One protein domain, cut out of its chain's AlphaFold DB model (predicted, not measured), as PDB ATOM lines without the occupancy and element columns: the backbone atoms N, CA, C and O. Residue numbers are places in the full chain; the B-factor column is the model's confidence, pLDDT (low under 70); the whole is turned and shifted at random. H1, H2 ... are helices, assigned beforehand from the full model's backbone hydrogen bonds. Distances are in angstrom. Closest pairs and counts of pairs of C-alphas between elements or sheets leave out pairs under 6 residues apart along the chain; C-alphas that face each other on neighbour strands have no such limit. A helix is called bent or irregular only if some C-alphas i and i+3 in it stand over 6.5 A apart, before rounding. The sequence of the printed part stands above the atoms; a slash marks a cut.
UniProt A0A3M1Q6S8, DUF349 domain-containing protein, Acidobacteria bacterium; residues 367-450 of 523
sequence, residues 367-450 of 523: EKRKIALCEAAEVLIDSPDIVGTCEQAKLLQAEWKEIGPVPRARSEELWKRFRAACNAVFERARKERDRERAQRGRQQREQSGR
ATOM      1  N   GLU A 367     191.257 265.526 182.411       93.12
ATOM      2  CA  GLU A 367     192.117 266.062 181.359       93.12
ATOM      3  C   GLU A 367     192.928 264.956 180.682       93.12
ATOM      4  O   GLU A 367     192.887 264.858 179.457       93.12
ATOM      5  N   LYS A 368     193.583 264.076 181.449       94.50
ATOM      6  CA  LYS A 368     194.304 262.917 180.895       94.50
ATOM      7  C   LYS A 368     193.391 262.029 180.053       94.50
ATOM      8  O   LYS A 368     193.746 261.682 178.930       94.50
ATOM      9  N   ARG A 369     192.196 261.708 180.562       94.31
ATOM     10  CA  ARG A 369     191.207 260.902 179.827       94.31
ATOM     11  C   ARG A 369     190.779 261.585 178.525       94.31
ATOM     12  O   ARG A 369     190.718 260.934 177.490       94.31
ATOM     13  N   LYS A 370     190.537 262.901 178.545       93.44
ATOM     14  CA  LYS A 370     190.185 263.669 177.336       93.44
ATOM     15  C   LYS A 370     191.335 263.764 176.336       93.44
ATOM     16  O   LYS A 370     191.079 263.695 175.139       93.44
ATOM     17  N   ILE A 371     192.580 263.882 176.796       94.62
ATOM     18  CA  ILE A 371     193.766 263.822 175.928       94.62
ATOM     19  C   ILE A 371     193.856 262.450 175.249       94.62
ATOM     20  O   ILE A 371     193.997 262.403 174.031       94.62
ATOM     21  N   ALA A 372     193.676 261.359 175.997       94.56
ATOM     22  CA  ALA A 372     193.683 260.008 175.437       94.56
ATOM     23  C   ALA A 372     192.583 259.807 174.375       94.56
ATOM     24  O   ALA A 372     192.832 259.184 173.346       94.56
ATOM     25  N   LEU A 373     191.391 260.390 174.565       93.38
ATOM     26  CA  LEU A 373     190.341 260.379 173.534       93.38
ATOM     27  C   LEU A 373     190.722 261.180 172.283       93.38
ATOM     28  O   LEU A 373     190.385 260.763 171.176       93.38
ATOM     29  N   CYS A 374     191.402 262.323 172.434       92.88
ATOM     30  CA  CYS A 374     191.930 263.078 171.293       92.88
ATOM     31  C   CYS A 374     192.924 262.232 170.494       92.88
ATOM     32  O   CYS A 374     192.786 262.133 169.280       92.88
ATOM     33  N   GLU A 375     193.882 261.600 171.171       93.50
ATOM     34  CA  GLU A 375     194.895 260.746 170.541       93.50
ATOM     35  C   GLU A 375     194.256 259.532 169.854       93.50
ATOM     36  O   GLU A 375     194.559 259.247 168.697       93.50
ATOM     37  N   ALA A 376     193.303 258.867 170.514       91.44
ATOM     38  CA  ALA A 376     192.551 257.768 169.919       91.44
ATOM     39  C   ALA A 376     191.789 258.215 168.661       91.44
ATOM     40  O   ALA A 376     191.856 257.541 167.637       91.44
ATOM     41  N   ALA A 377     191.110 259.369 168.702       91.31
ATOM     42  CA  ALA A 377     190.390 259.908 167.548       91.31
ATOM     43  C   ALA A 377     191.323 260.300 166.392       91.31
ATOM     44  O   ALA A 377     190.945 260.151 165.232       91.31
ATOM     45  N   GLU A 378     192.530 260.786 166.690       91.31
ATOM     46  CA  GLU A 378     193.546 261.120 165.686       91.31
ATOM     47  C   GLU A 378     194.077 259.871 164.976       91.31
ATOM     48  O   GLU A 378     194.179 259.873 163.752       91.31
ATOM     49  N   VAL A 379     194.307 258.773 165.702       92.12
ATOM     50  CA  VAL A 379     194.711 257.486 165.105       92.12
ATOM     51  C   VAL A 379     193.653 256.951 164.126       92.12
ATOM     52  O   VAL A 379     193.996 256.352 163.105       92.12
ATOM     53  N   LEU A 380     192.362 257.203 164.377       89.06
ATOM     54  CA  LEU A 380     191.282 256.780 163.472       89.06
ATOM     55  C   LEU A 380     191.307 257.493 162.114       89.06
ATOM     56  O   LEU A 380     190.737 256.969 161.156       89.06
ATOM     57  N   ILE A 381     191.954 258.659 162.003       86.69
ATOM     58  CA  ILE A 381     192.016 259.430 160.751       86.69
ATOM     59  C   ILE A 381     192.735 258.634 159.657       86.69
ATOM     60  O   ILE A 381     192.298 258.658 158.502       86.69
ATOM     61  N   ASP A 382     193.782 257.894 160.028       83.12
ATOM     62  CA  ASP A 382     194.667 257.185 159.098       83.12
ATOM     63  C   ASP A 382     194.277 255.715 158.876       83.12
ATOM     64  O   ASP A 382     194.780 255.067 157.958       83.12
ATOM     65  N   SER A 383     193.328 255.178 159.646       83.69
ATOM     66  CA  SER A 383     192.924 253.770 159.534       83.69
ATOM     67  C   SER A 383     192.279 253.448 158.168       83.69
ATOM     68  O   SER A 383     191.548 254.272 157.607       83.69
ATOM     69  N   PRO A 384     192.554 252.272 157.568       78.19
ATOM     70  CA  PRO A 384     192.009 251.888 156.264       78.19
ATOM     71  C   PRO A 384     190.521 251.499 156.309       78.19
ATOM     72  O   PRO A 384     189.847 251.608 155.286       78.19
ATOM     73  N   ASP A 385     189.997 251.083 157.467       85.12
ATOM     74  CA  ASP A 385     188.596 250.679 157.629       85.12
ATOM     75  C   ASP A 385     187.690 251.885 157.915       85.12
ATOM     76  O   ASP A 385     187.648 252.409 159.026       85.12
ATOM     77  N   ILE A 386     186.936 252.316 156.905       80.06
ATOM     78  CA  ILE A 386     186.073 253.505 156.958       80.06
ATOM     79  C   ILE A 386     184.799 253.277 157.787       80.06
ATOM     80  O   ILE A 386     184.290 254.211 158.413       80.06
ATOM     81  N   VAL A 387     184.251 252.059 157.781       80.25
ATOM     82  CA  VAL A 387     182.990 251.771 158.479       80.25
ATOM     83  C   VAL A 387     183.265 251.593 159.969       80.25
ATOM     84  O   VAL A 387     182.627 252.269 160.781       80.25
ATOM     85  N   GLY A 388     184.276 250.791 160.320       84.12
ATOM     86  CA  GLY A 388     184.685 250.591 161.711       84.12
ATOM     87  C   GLY A 388     185.193 251.872 162.377       84.12
ATOM     88  O   GLY A 388     184.834 252.150 163.521       84.12
ATOM     89  N   THR A 389     185.932 252.729 161.658       86.31
ATOM     90  CA  THR A 389     186.376 254.034 162.199       86.31
ATOM     91  C   THR A 389     185.219 254.974 162.520       86.31
ATOM     92  O   THR A 389     185.281 255.693 163.517       86.31
ATOM     93  N   CYS A 390     184.134 254.966 161.738       85.88
ATOM     94  CA  CYS A 390     182.948 255.773 162.039       85.88
ATOM     95  C   CYS A 390     182.214 255.292 163.296       85.88
ATOM     96  O   CYS A 390     181.668 256.115 164.035       85.88
ATOM     97  N   GLU A 391     182.158 253.982 163.533       90.06
ATOM     98  CA  GLU A 391     181.566 253.416 164.750       90.06
ATOM     99  C   GLU A 391     182.430 253.716 165.974       90.06
ATOM    100  O   GLU A 391     181.921 254.226 166.971       90.06
ATOM    101  N   GLN A 392     183.747 253.525 165.864       89.81
ATOM    102  CA  GLN A 392     184.696 253.875 166.921       89.81
ATOM    103  C   GLN A 392     184.672 255.375 167.243       89.81
ATOM    104  O   GLN A 392     184.616 255.746 168.412       89.81
ATOM    105  N   ALA A 393     184.597 256.256 166.242       89.19
ATOM    106  CA  ALA A 393     184.467 257.696 166.471       89.19
ATOM    107  C   ALA A 393     183.170 258.063 167.222       89.19
ATOM    108  O   ALA A 393     183.176 258.965 168.059       89.19
ATOM    109  N   LYS A 394     182.055 257.357 166.972       90.69
ATOM    110  CA  LYS A 394     180.805 257.547 167.733       90.69
ATOM    111  C   LYS A 394     180.942 257.086 169.185       90.69
ATOM    112  O   LYS A 394     180.413 257.761 170.067       90.69
ATOM    113  N   LEU A 395     181.654 255.983 169.435       93.31
ATOM    114  CA  LEU A 395     181.948 255.506 170.792       93.31
ATOM    115  C   LEU A 395     182.800 256.523 171.559       93.31
ATOM    116  O   LEU A 395     182.411 256.940 172.646       93.31
ATOM    117  N   LEU A 396     183.870 257.042 170.947       92.75
ATOM    118  CA  LEU A 396     184.700 258.086 171.557       92.75
ATOM    119  C   LEU A 396     183.892 259.358 171.873       92.75
ATOM    120  O   LEU A 396     184.112 260.002 172.897       92.75
ATOM    121  N   GLN A 397     182.931 259.738 171.022       91.94
ATOM    122  CA  GLN A 397     182.033 260.868 171.298       91.94
ATOM    123  C   GLN A 397     181.084 260.613 172.472       91.94
ATOM    124  O   GLN A 397     180.700 261.568 173.152       91.94
ATOM    125  N   ALA A 398     180.673 259.362 172.691       93.00
ATOM    126  CA  ALA A 398     179.894 258.979 173.860       93.00
ATOM    127  C   ALA A 398     180.759 259.064 175.127       93.00
ATOM    128  O   ALA A 398     180.392 259.781 176.055       93.00
ATOM    129  N   GLU A 399     181.955 258.467 175.110       92.38
ATOM    130  CA  GLU A 399     182.912 258.519 176.225       92.38
ATOM    131  C   GLU A 399     183.307 259.959 176.589       92.38
ATOM    132  O   GLU A 399     183.379 260.315 177.765       92.38
ATOM    133  N   TRP A 400     183.479 260.841 175.597       93.62
ATOM    134  CA  TRP A 400     183.768 262.259 175.832       93.62
ATOM    135  C   TRP A 400     182.697 262.956 176.680       93.62
ATOM    136  O   TRP A 400     183.023 263.813 177.506       93.62
ATOM    137  N   LYS A 401     181.419 262.619 176.460       90.81
ATOM    138  CA  LYS A 401     180.285 263.197 177.200       90.81
ATOM    139  C   LYS A 401     180.199 262.669 178.628       90.81
ATOM    140  O   LYS A 401     179.686 263.378 179.488       90.81
ATOM    141  N   GLU A 402     180.689 261.456 178.871       92.81
ATOM    142  CA  GLU A 402     180.743 260.859 180.207       92.81
ATOM    143  C   GLU A 402     181.902 261.405 181.047       92.81
ATOM    144  O   GLU A 402     181.809 261.453 182.275       92.81
ATOM    145  N   ILE A 403     182.998 261.842 180.415       91.25
ATOM    146  CA  ILE A 403     184.110 262.446 181.149       91.25
ATOM    147  C   ILE A 403     183.693 263.810 181.705       91.25
ATOM    148  O   ILE A 403     183.265 264.714 180.981       91.25
ATOM    149  N   GLY A 404     183.925 263.977 183.006       89.06
ATOM    150  CA  GLY A 404     183.630 265.195 183.741       89.06
ATOM    151  C   GLY A 404     184.372 266.449 183.248       89.06
ATOM    152  O   GLY A 404     185.146 266.441 182.279       89.06
ATOM    153  N   PRO A 405     184.122 267.587 183.905       89.12
ATOM    154  CA  PRO A 405     184.709 268.864 183.523       89.12
ATOM    155  C   PRO A 405     186.235 268.878 183.696       89.12
ATOM    156  O   PRO A 405     186.808 268.153 184.509       89.12
ATOM    157  N   VAL A 406     186.878 269.740 182.911       92.12
ATOM    158  CA  VAL A 406     188.313 270.064 182.961       92.12
ATOM    159  C   VAL A 406     188.457 271.589 183.042       92.12
ATOM    160  O   VAL A 406     187.467 272.295 182.802       92.12
ATOM    161  N   PRO A 407     189.639 272.142 183.373       88.12
ATOM    162  CA  PRO A 407     189.819 273.585 183.471       88.12
ATOM    163  C   PRO A 407     189.418 274.266 182.161       88.12
ATOM    164  O   PRO A 407     189.751 273.785 181.080       88.12
ATOM    165  N   ARG A 408     188.698 275.391 182.248       85.19
ATOM    166  CA  ARG A 408     188.031 276.014 181.092       85.19
ATOM    167  C   ARG A 408     188.971 276.267 179.906       85.19
ATOM    168  O   ARG A 408     188.608 275.945 178.781       85.19
ATOM    169  N   ALA A 409     190.188 276.750 180.175       86.81
ATOM    170  CA  ALA A 409     191.216 276.972 179.157       86.81
ATOM    171  C   ALA A 409     191.559 275.691 178.368       86.81
ATOM    172  O   ALA A 409     191.630 275.718 177.144       86.81
ATOM    173  N   ARG A 410     191.692 274.553 179.059       89.25
ATOM    174  CA  ARG A 410     191.998 273.247 178.453       89.25
ATOM    175  C   ARG A 410     190.770 272.599 177.824       89.25
ATOM    176  O   ARG A 410     190.884 271.905 176.822       89.25
ATOM    177  N   SER A 411     189.582 272.847 178.374       89.19
ATOM    178  CA  SER A 411     188.334 272.277 177.858       89.19
ATOM    179  C   SER A 411     188.055 272.705 176.419       89.19
ATOM    180  O   SER A 411     187.658 271.871 175.608       89.19
ATOM    181  N   GLU A 412     188.236 273.989 176.105       91.12
ATOM    182  CA  GLU A 412     187.993 274.522 174.757       91.12
ATOM    183  C   GLU A 412     189.029 274.000 173.752       91.12
ATOM    184  O   GLU A 412     188.666 273.568 172.655       91.12
ATOM    185  N   GLU A 413     190.302 273.971 174.151       93.38
ATOM    186  CA  GLU A 413     191.408 273.438 173.353       93.38
ATOM    187  C   GLU A 413     191.192 271.956 173.006       93.38
ATOM    188  O   GLU A 413     191.174 271.584 171.828       93.38
ATOM    189  N   LEU A 414     190.963 271.117 174.021       93.44
ATOM    190  CA  LEU A 414     190.782 269.680 173.839       93.44
ATOM    191  C   LEU A 414     189.512 269.376 173.038       93.44
ATOM    192  O   LEU A 414     189.536 268.511 172.168       93.44
ATOM    193  N   TRP A 415     188.416 270.109 173.267       93.25
ATOM    194  CA  TRP A 415     187.193 269.934 172.479       93.25
ATOM    195  C   TRP A 415     187.405 270.264 171.002       93.25
ATOM    196  O   TRP A 415     186.942 269.527 170.131       93.25
ATOM    197  N   LYS A 416     188.124 271.352 170.699       93.94
ATOM    198  CA  LYS A 416     188.447 271.728 169.320       93.94
ATOM    199  C   LYS A 416     189.288 270.648 168.639       93.94
ATOM    200  O   LYS A 416     188.964 270.275 167.511       93.94
ATOM    201  N   ARG A 417     190.312 270.127 169.327       94.31
ATOM    202  CA  ARG A 417     191.182 269.042 168.840       94.31
ATOM    203  C   ARG A 417     190.384 267.763 168.570       94.31
ATOM    204  O   ARG A 417     190.369 267.277 167.443       94.31
ATOM    205  N   PHE A 418     189.622 267.297 169.558       94.50
ATOM    206  CA  PHE A 418     188.787 266.100 169.447       94.50
ATOM    207  C   PHE A 418     187.747 266.202 168.324       94.50
ATOM    208  O   PHE A 418     187.589 265.292 167.506       94.50
ATOM    209  N   ARG A 419     187.050 267.342 168.242       93.56
ATOM    210  CA  ARG A 419     186.036 267.584 167.211       93.56
ATOM    211  C   ARG A 419     186.648 267.628 165.813       93.56
ATOM    212  O   ARG A 419     186.036 267.107 164.884       93.56
ATOM    213  N   ALA A 420     187.822 268.237 165.652       93.94
ATOM    214  CA  ALA A 420     188.521 268.268 164.371       93.94
ATOM    215  C   ALA A 420     188.877 266.851 163.894       93.94
ATOM    216  O   ALA A 420     188.588 266.521 162.743       93.94
ATOM    217  N   ALA A 421     189.399 266.004 164.787       91.62
ATOM    218  CA  ALA A 421     189.719 264.613 164.476       91.62
ATOM    219  C   ALA A 421     188.472 263.801 164.084       91.62
ATOM    220  O   ALA A 421     188.432 263.197 163.012       91.62
ATOM    221  N   CYS A 422     187.395 263.878 164.875       90.75
ATOM    222  CA  CYS A 422     186.130 263.213 164.546       90.75
ATOM    223  C   CYS A 422     185.556 263.683 163.198       90.75
ATOM    224  O   CYS A 422     185.105 262.872 162.391       90.75
ATOM    225  N   ASN A 423     185.576 264.994 162.936       92.38
ATOM    226  CA  ASN A 423     185.098 265.546 161.668       92.38
ATOM    227  C   ASN A 423     185.921 265.031 160.483       92.38
ATOM    228  O   ASN A 423     185.343 264.741 159.440       92.38
ATOM    229  N   ALA A 424     187.243 264.889 160.630       91.00
ATOM    230  CA  ALA A 424     188.101 264.348 159.581       91.00
ATOM    231  C   ALA A 424     187.729 262.897 159.228       91.00
ATOM    232  O   ALA A 424     187.611 262.575 158.044       91.00
ATOM    233  N   VAL A 425     187.451 262.056 160.234       89.94
ATOM    234  CA  VAL A 425     186.972 260.674 160.040       89.94
ATOM    235  C   VAL A 425     185.648 260.656 159.268       89.94
ATOM    236  O   VAL A 425     185.531 259.990 158.237       89.94
ATOM    237  N   PHE A 426     184.657 261.442 159.705       89.31
ATOM    238  CA  PHE A 426     183.348 261.475 159.043       89.31
ATOM    239  C   PHE A 426     183.397 262.087 157.635       89.31
ATOM    240  O   PHE A 426     182.709 261.600 156.737       89.31
ATOM    241  N   GLU A 427     184.219 263.113 157.405       90.31
ATOM    242  CA  GLU A 427     184.416 263.697 156.073       90.31
ATOM    243  C   GLU A 427     185.119 262.726 155.122       90.31
ATOM    244  O   GLU A 427     184.752 262.644 153.948       90.31
ATOM    245  N   ARG A 428     186.086 261.936 155.605       87.56
ATOM    246  CA  ARG A 428     186.701 260.863 154.813       87.56
ATOM    247  C   ARG A 428     185.662 259.816 154.411       87.56
ATOM    248  O   ARG A 428     185.562 259.490 153.229       87.56
ATOM    249  N   ALA A 429     184.846 259.357 155.359       86.06
ATOM    250  CA  ALA A 429     183.774 258.405 155.083       86.06
ATOM    251  C   ALA A 429     182.735 258.954 154.097       86.06
ATOM    252  O   ALA A 429     182.286 258.254 153.188       86.06
ATOM    253  N   ARG A 430     182.385 260.238 154.232       87.25
ATOM    254  CA  ARG A 430     181.493 260.932 153.301       87.25
ATOM    255  C   ARG A 430     182.085 260.996 151.894       87.25
ATOM    256  O   ARG A 430     181.387 260.641 150.949       87.25
ATOM    257  N   LYS A 431     183.355 261.394 151.756       88.38
ATOM    258  CA  LYS A 431     184.054 261.457 150.461       88.38
ATOM    259  C   LYS A 431     184.118 260.096 149.779       88.38
ATOM    260  O   LYS A 431     183.905 260.036 148.572       88.38
ATOM    261  N   GLU A 432     184.378 259.022 150.522       86.00
ATOM    262  CA  GLU A 432     184.422 257.682 149.932       86.00
ATOM    263  C   GLU A 432     183.038 257.222 149.472       86.00
ATOM    264  O   GLU A 432     182.870 256.817 148.324       86.00
ATOM    265  N   ARG A 433     182.004 257.416 150.297       84.38
ATOM    266  CA  ARG A 433     180.620 257.136 149.897       84.38
ATOM    267  C   ARG A 433     180.194 257.949 148.670       84.38
ATOM    268  O   ARG A 433     179.508 257.425 147.792       84.38
ATOM    269  N   ASP A 434     180.594 259.216 148.585       85.56
ATOM    270  CA  ASP A 434     180.306 260.074 147.434       85.56
ATOM    271  C   ASP A 434     181.070 259.612 146.178       85.56
ATOM    272  O   ASP A 434     180.500 259.625 145.084       85.56
ATOM    273  N   ARG A 435     182.318 259.131 146.316       85.69
ATOM    274  CA  ARG A 435     183.089 258.505 145.225       85.69
ATOM    275  C   ARG A 435     182.442 257.217 144.741       85.69
ATOM    276  O   ARG A 435     182.252 257.080 143.533       85.69
ATOM    277  N   GLU A 436     182.056 256.322 145.647       84.12
ATOM    278  CA  GLU A 436     181.340 255.092 145.306       84.12
ATOM    279  C   GLU A 436     180.021 255.407 144.601       84.12
ATOM    280  O   GLU A 436     179.720 254.834 143.554       84.12
ATOM    281  N   ARG A 437     179.244 256.366 145.119       83.44
ATOM    282  CA  ARG A 437     177.989 256.803 144.497       83.44
ATOM    283  C   ARG A 437     178.227 257.407 143.113       83.44
ATOM    284  O   ARG A 437     177.490 257.092 142.182       83.44
ATOM    285  N   ALA A 438     179.260 258.233 142.950       84.69
ATOM    286  CA  ALA A 438     179.629 258.813 141.663       84.69
ATOM    287  C   ALA A 438     180.126 257.749 140.673       84.69
ATOM    288  O   ALA A 438     179.799 257.823 139.493       84.69
ATOM    289  N   GLN A 439     180.881 256.748 141.130       85.44
ATOM    290  CA  GLN A 439     181.352 255.637 140.304       85.44
ATOM    291  C   GLN A 439     180.196 254.735 139.874       85.44
ATOM    292  O   GLN A 439     180.079 254.448 138.685       85.44
ATOM    293  N   ARG A 440     179.295 254.373 140.796       81.56
ATOM    294  CA  ARG A 440     178.046 253.660 140.481       81.56
ATOM    295  C   ARG A 440     177.202 254.457 139.487       81.56
ATOM    296  O   ARG A 440     176.749 253.903 138.491       81.56
ATOM    297  N   GLY A 441     177.071 255.770 139.689       82.69
ATOM    298  CA  GLY A 441     176.376 256.668 138.764       82.69
ATOM    299  C   GLY A 441     177.027 256.739 137.376       82.69
ATOM    300  O   GLY A 441     176.318 256.700 136.373       82.69
ATOM    301  N   ARG A 442     178.364 256.794 137.288       82.69
ATOM    302  CA  ARG A 442     179.103 256.738 136.012       82.69
ATOM    303  C   ARG A 442     178.917 255.396 135.310       82.69
ATOM    304  O   ARG A 442     178.529 255.392 134.150       82.69
ATOM    305  N   GLN A 443     179.087 254.280 136.017       82.56
ATOM    306  CA  GLN A 443     178.867 252.935 135.472       82.56
ATOM    307  C   GLN A 443     177.434 252.761 134.967       82.56
ATOM    308  O   GLN A 443     177.219 252.226 133.883       82.56
ATOM    309  N   GLN A 444     176.444 253.258 135.711       81.12
ATOM    310  CA  GLN A 444     175.046 253.206 135.298       81.12
ATOM    311  C   GLN A 444     174.792 254.063 134.050       81.12
ATOM    312  O   GLN A 444     174.084 253.622 133.141       81.12
ATOM    313  N   ARG A 445     175.405 255.252 133.952       80.00
ATOM    314  CA  ARG A 445     175.350 256.108 132.752       80.00
ATOM    315  C   ARG A 445     176.034 255.464 131.548       80.00
ATOM    316  O   ARG A 445     175.456 255.485 130.471       80.00
ATOM    317  N   GLU A 446     177.205 254.861 131.722       82.88
ATOM    318  CA  GLU A 446     177.928 254.143 130.665       82.88
ATOM    319  C   GLU A 446     177.152 252.914 130.180       82.88
ATOM    320  O   GLU A 446     177.001 252.717 128.977       82.88
ATOM    321  N   GLN A 447     176.592 252.115 131.094       82.06
ATOM    322  CA  GLN A 447     175.729 250.984 130.738       82.06
ATOM    323  C   GLN A 447     174.472 251.449 130.000       82.06
ATOM    324  O   GLN A 447     174.078 250.831 129.013       82.06
ATOM    325  N   SER A 448     173.864 252.551 130.442       82.38
ATOM    326  CA  SER A 448     172.720 253.160 129.754       82.38
ATOM    327  C   SER A 448     173.118 253.701 128.377       82.38
ATOM    328  O   SER A 448     172.365 253.536 127.424       82.38
ATOM    329  N   GLY A 449     174.310 254.288 128.243       84.06
ATOM    330  CA  GLY A 449     174.884 254.740 126.975       84.06
ATOM    331  C   GLY A 449     175.090 253.591 125.988       84.06
ATOM    332  O   GLY A 449     174.558 253.644 124.886       84.06
ATOM    333  N   ARG A 450     175.740 252.498 126.415       84.19
ATOM    334  CA  ARG A 450     175.916 251.287 125.589       84.19
ATOM    335  C   ARG A 450     174.581 250.670 125.176       84.19
ATOM    336  O   ARG A 450     174.421 250.262 124.033       84.19
TER     337      ARG A 450
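This is residues 367 to 450 of the 523 residues of the protein "DUF349 domain-containing protein" of Acidobacteria bacterium (UniProt A0A3M1Q6S8). Three helices are packed side by side in a small bundle, and the third, H3, is so long that its last part, residues 434 to 450, sticks out of the bundle as a bare helical arm. H1 and H2 form a helical hairpin, and H3 packs on H1 with its residues 410 to 425 and on H2 with its residues 422 to 429. The printed part has 84 residues with three named helices, H1, H2 and H3 in that order, and no named strand; the class is all helix. It is only just loose, close to extended, with a radius of gyration of the C-alphas of 17.6 A, and the C-alphas span 63 by 20 by 19 A, the arm of H3 adding to the length.

H1, residues 367 to 382, H2, residues 386 to 402, and H3, residues 408 to 450, make an up and down bundle, in which each helix runs against the one before it in the chain. H1 and H2 touch, with the C-alphas of Leu 380 and Thr 389 closest at 5.8 A. They form a hairpin at a shallow tilt of 11 degrees, opposite ways. H3 touches H1 with residues 410 to 425 alone, and the closest C-alphas are those of Cys 374 and Phe 418, 4.7 A apart. These two helices run the same way at a shallow tilt of 20 degrees. H2 and H3 form a second hairpin, opposite ways at a shallow tilt of 25 degrees. They touch through residues 386 to 393 of H2 and 422 to 429 of H3 alone, with the C-alphas of Ile 386 and Ala 429 closest at 5.7 A. The O i to N i+4 pairs within hydrogen-bond range are 10 of 12 in H1, 12 of 13 in H2 and 38 of 39 in H3.

H1 begins at C-alpha 367, (192.117, 266.062, 181.359), and measures 24.1 A to C-alpha 382. It is neither bent nor irregular, but only just: C-alphas 379 and 382 are 6.0 A apart. H2 measures 25.0 A from C-alpha 386, (186.073, 253.505, 156.958), to C-alpha 402. H3, with 43 residues the longest helix, measures 62.0 A from C-alpha 408 to C-alpha 450 at (175.916, 251.287, 125.589).

The outline is a rod, and the two C-alphas farthest apart are those of Pro 407 and Arg 450, at 63.6 A. Residues 434 to 450 of H3 stand free; the body without them spans 38 by 17 by 15 A. The printed part has no cut, and both links, H1 to H2 and H2 to H3, are tight. The mean pLDDT of the printed part is 88.6, and no printed residue is under 70.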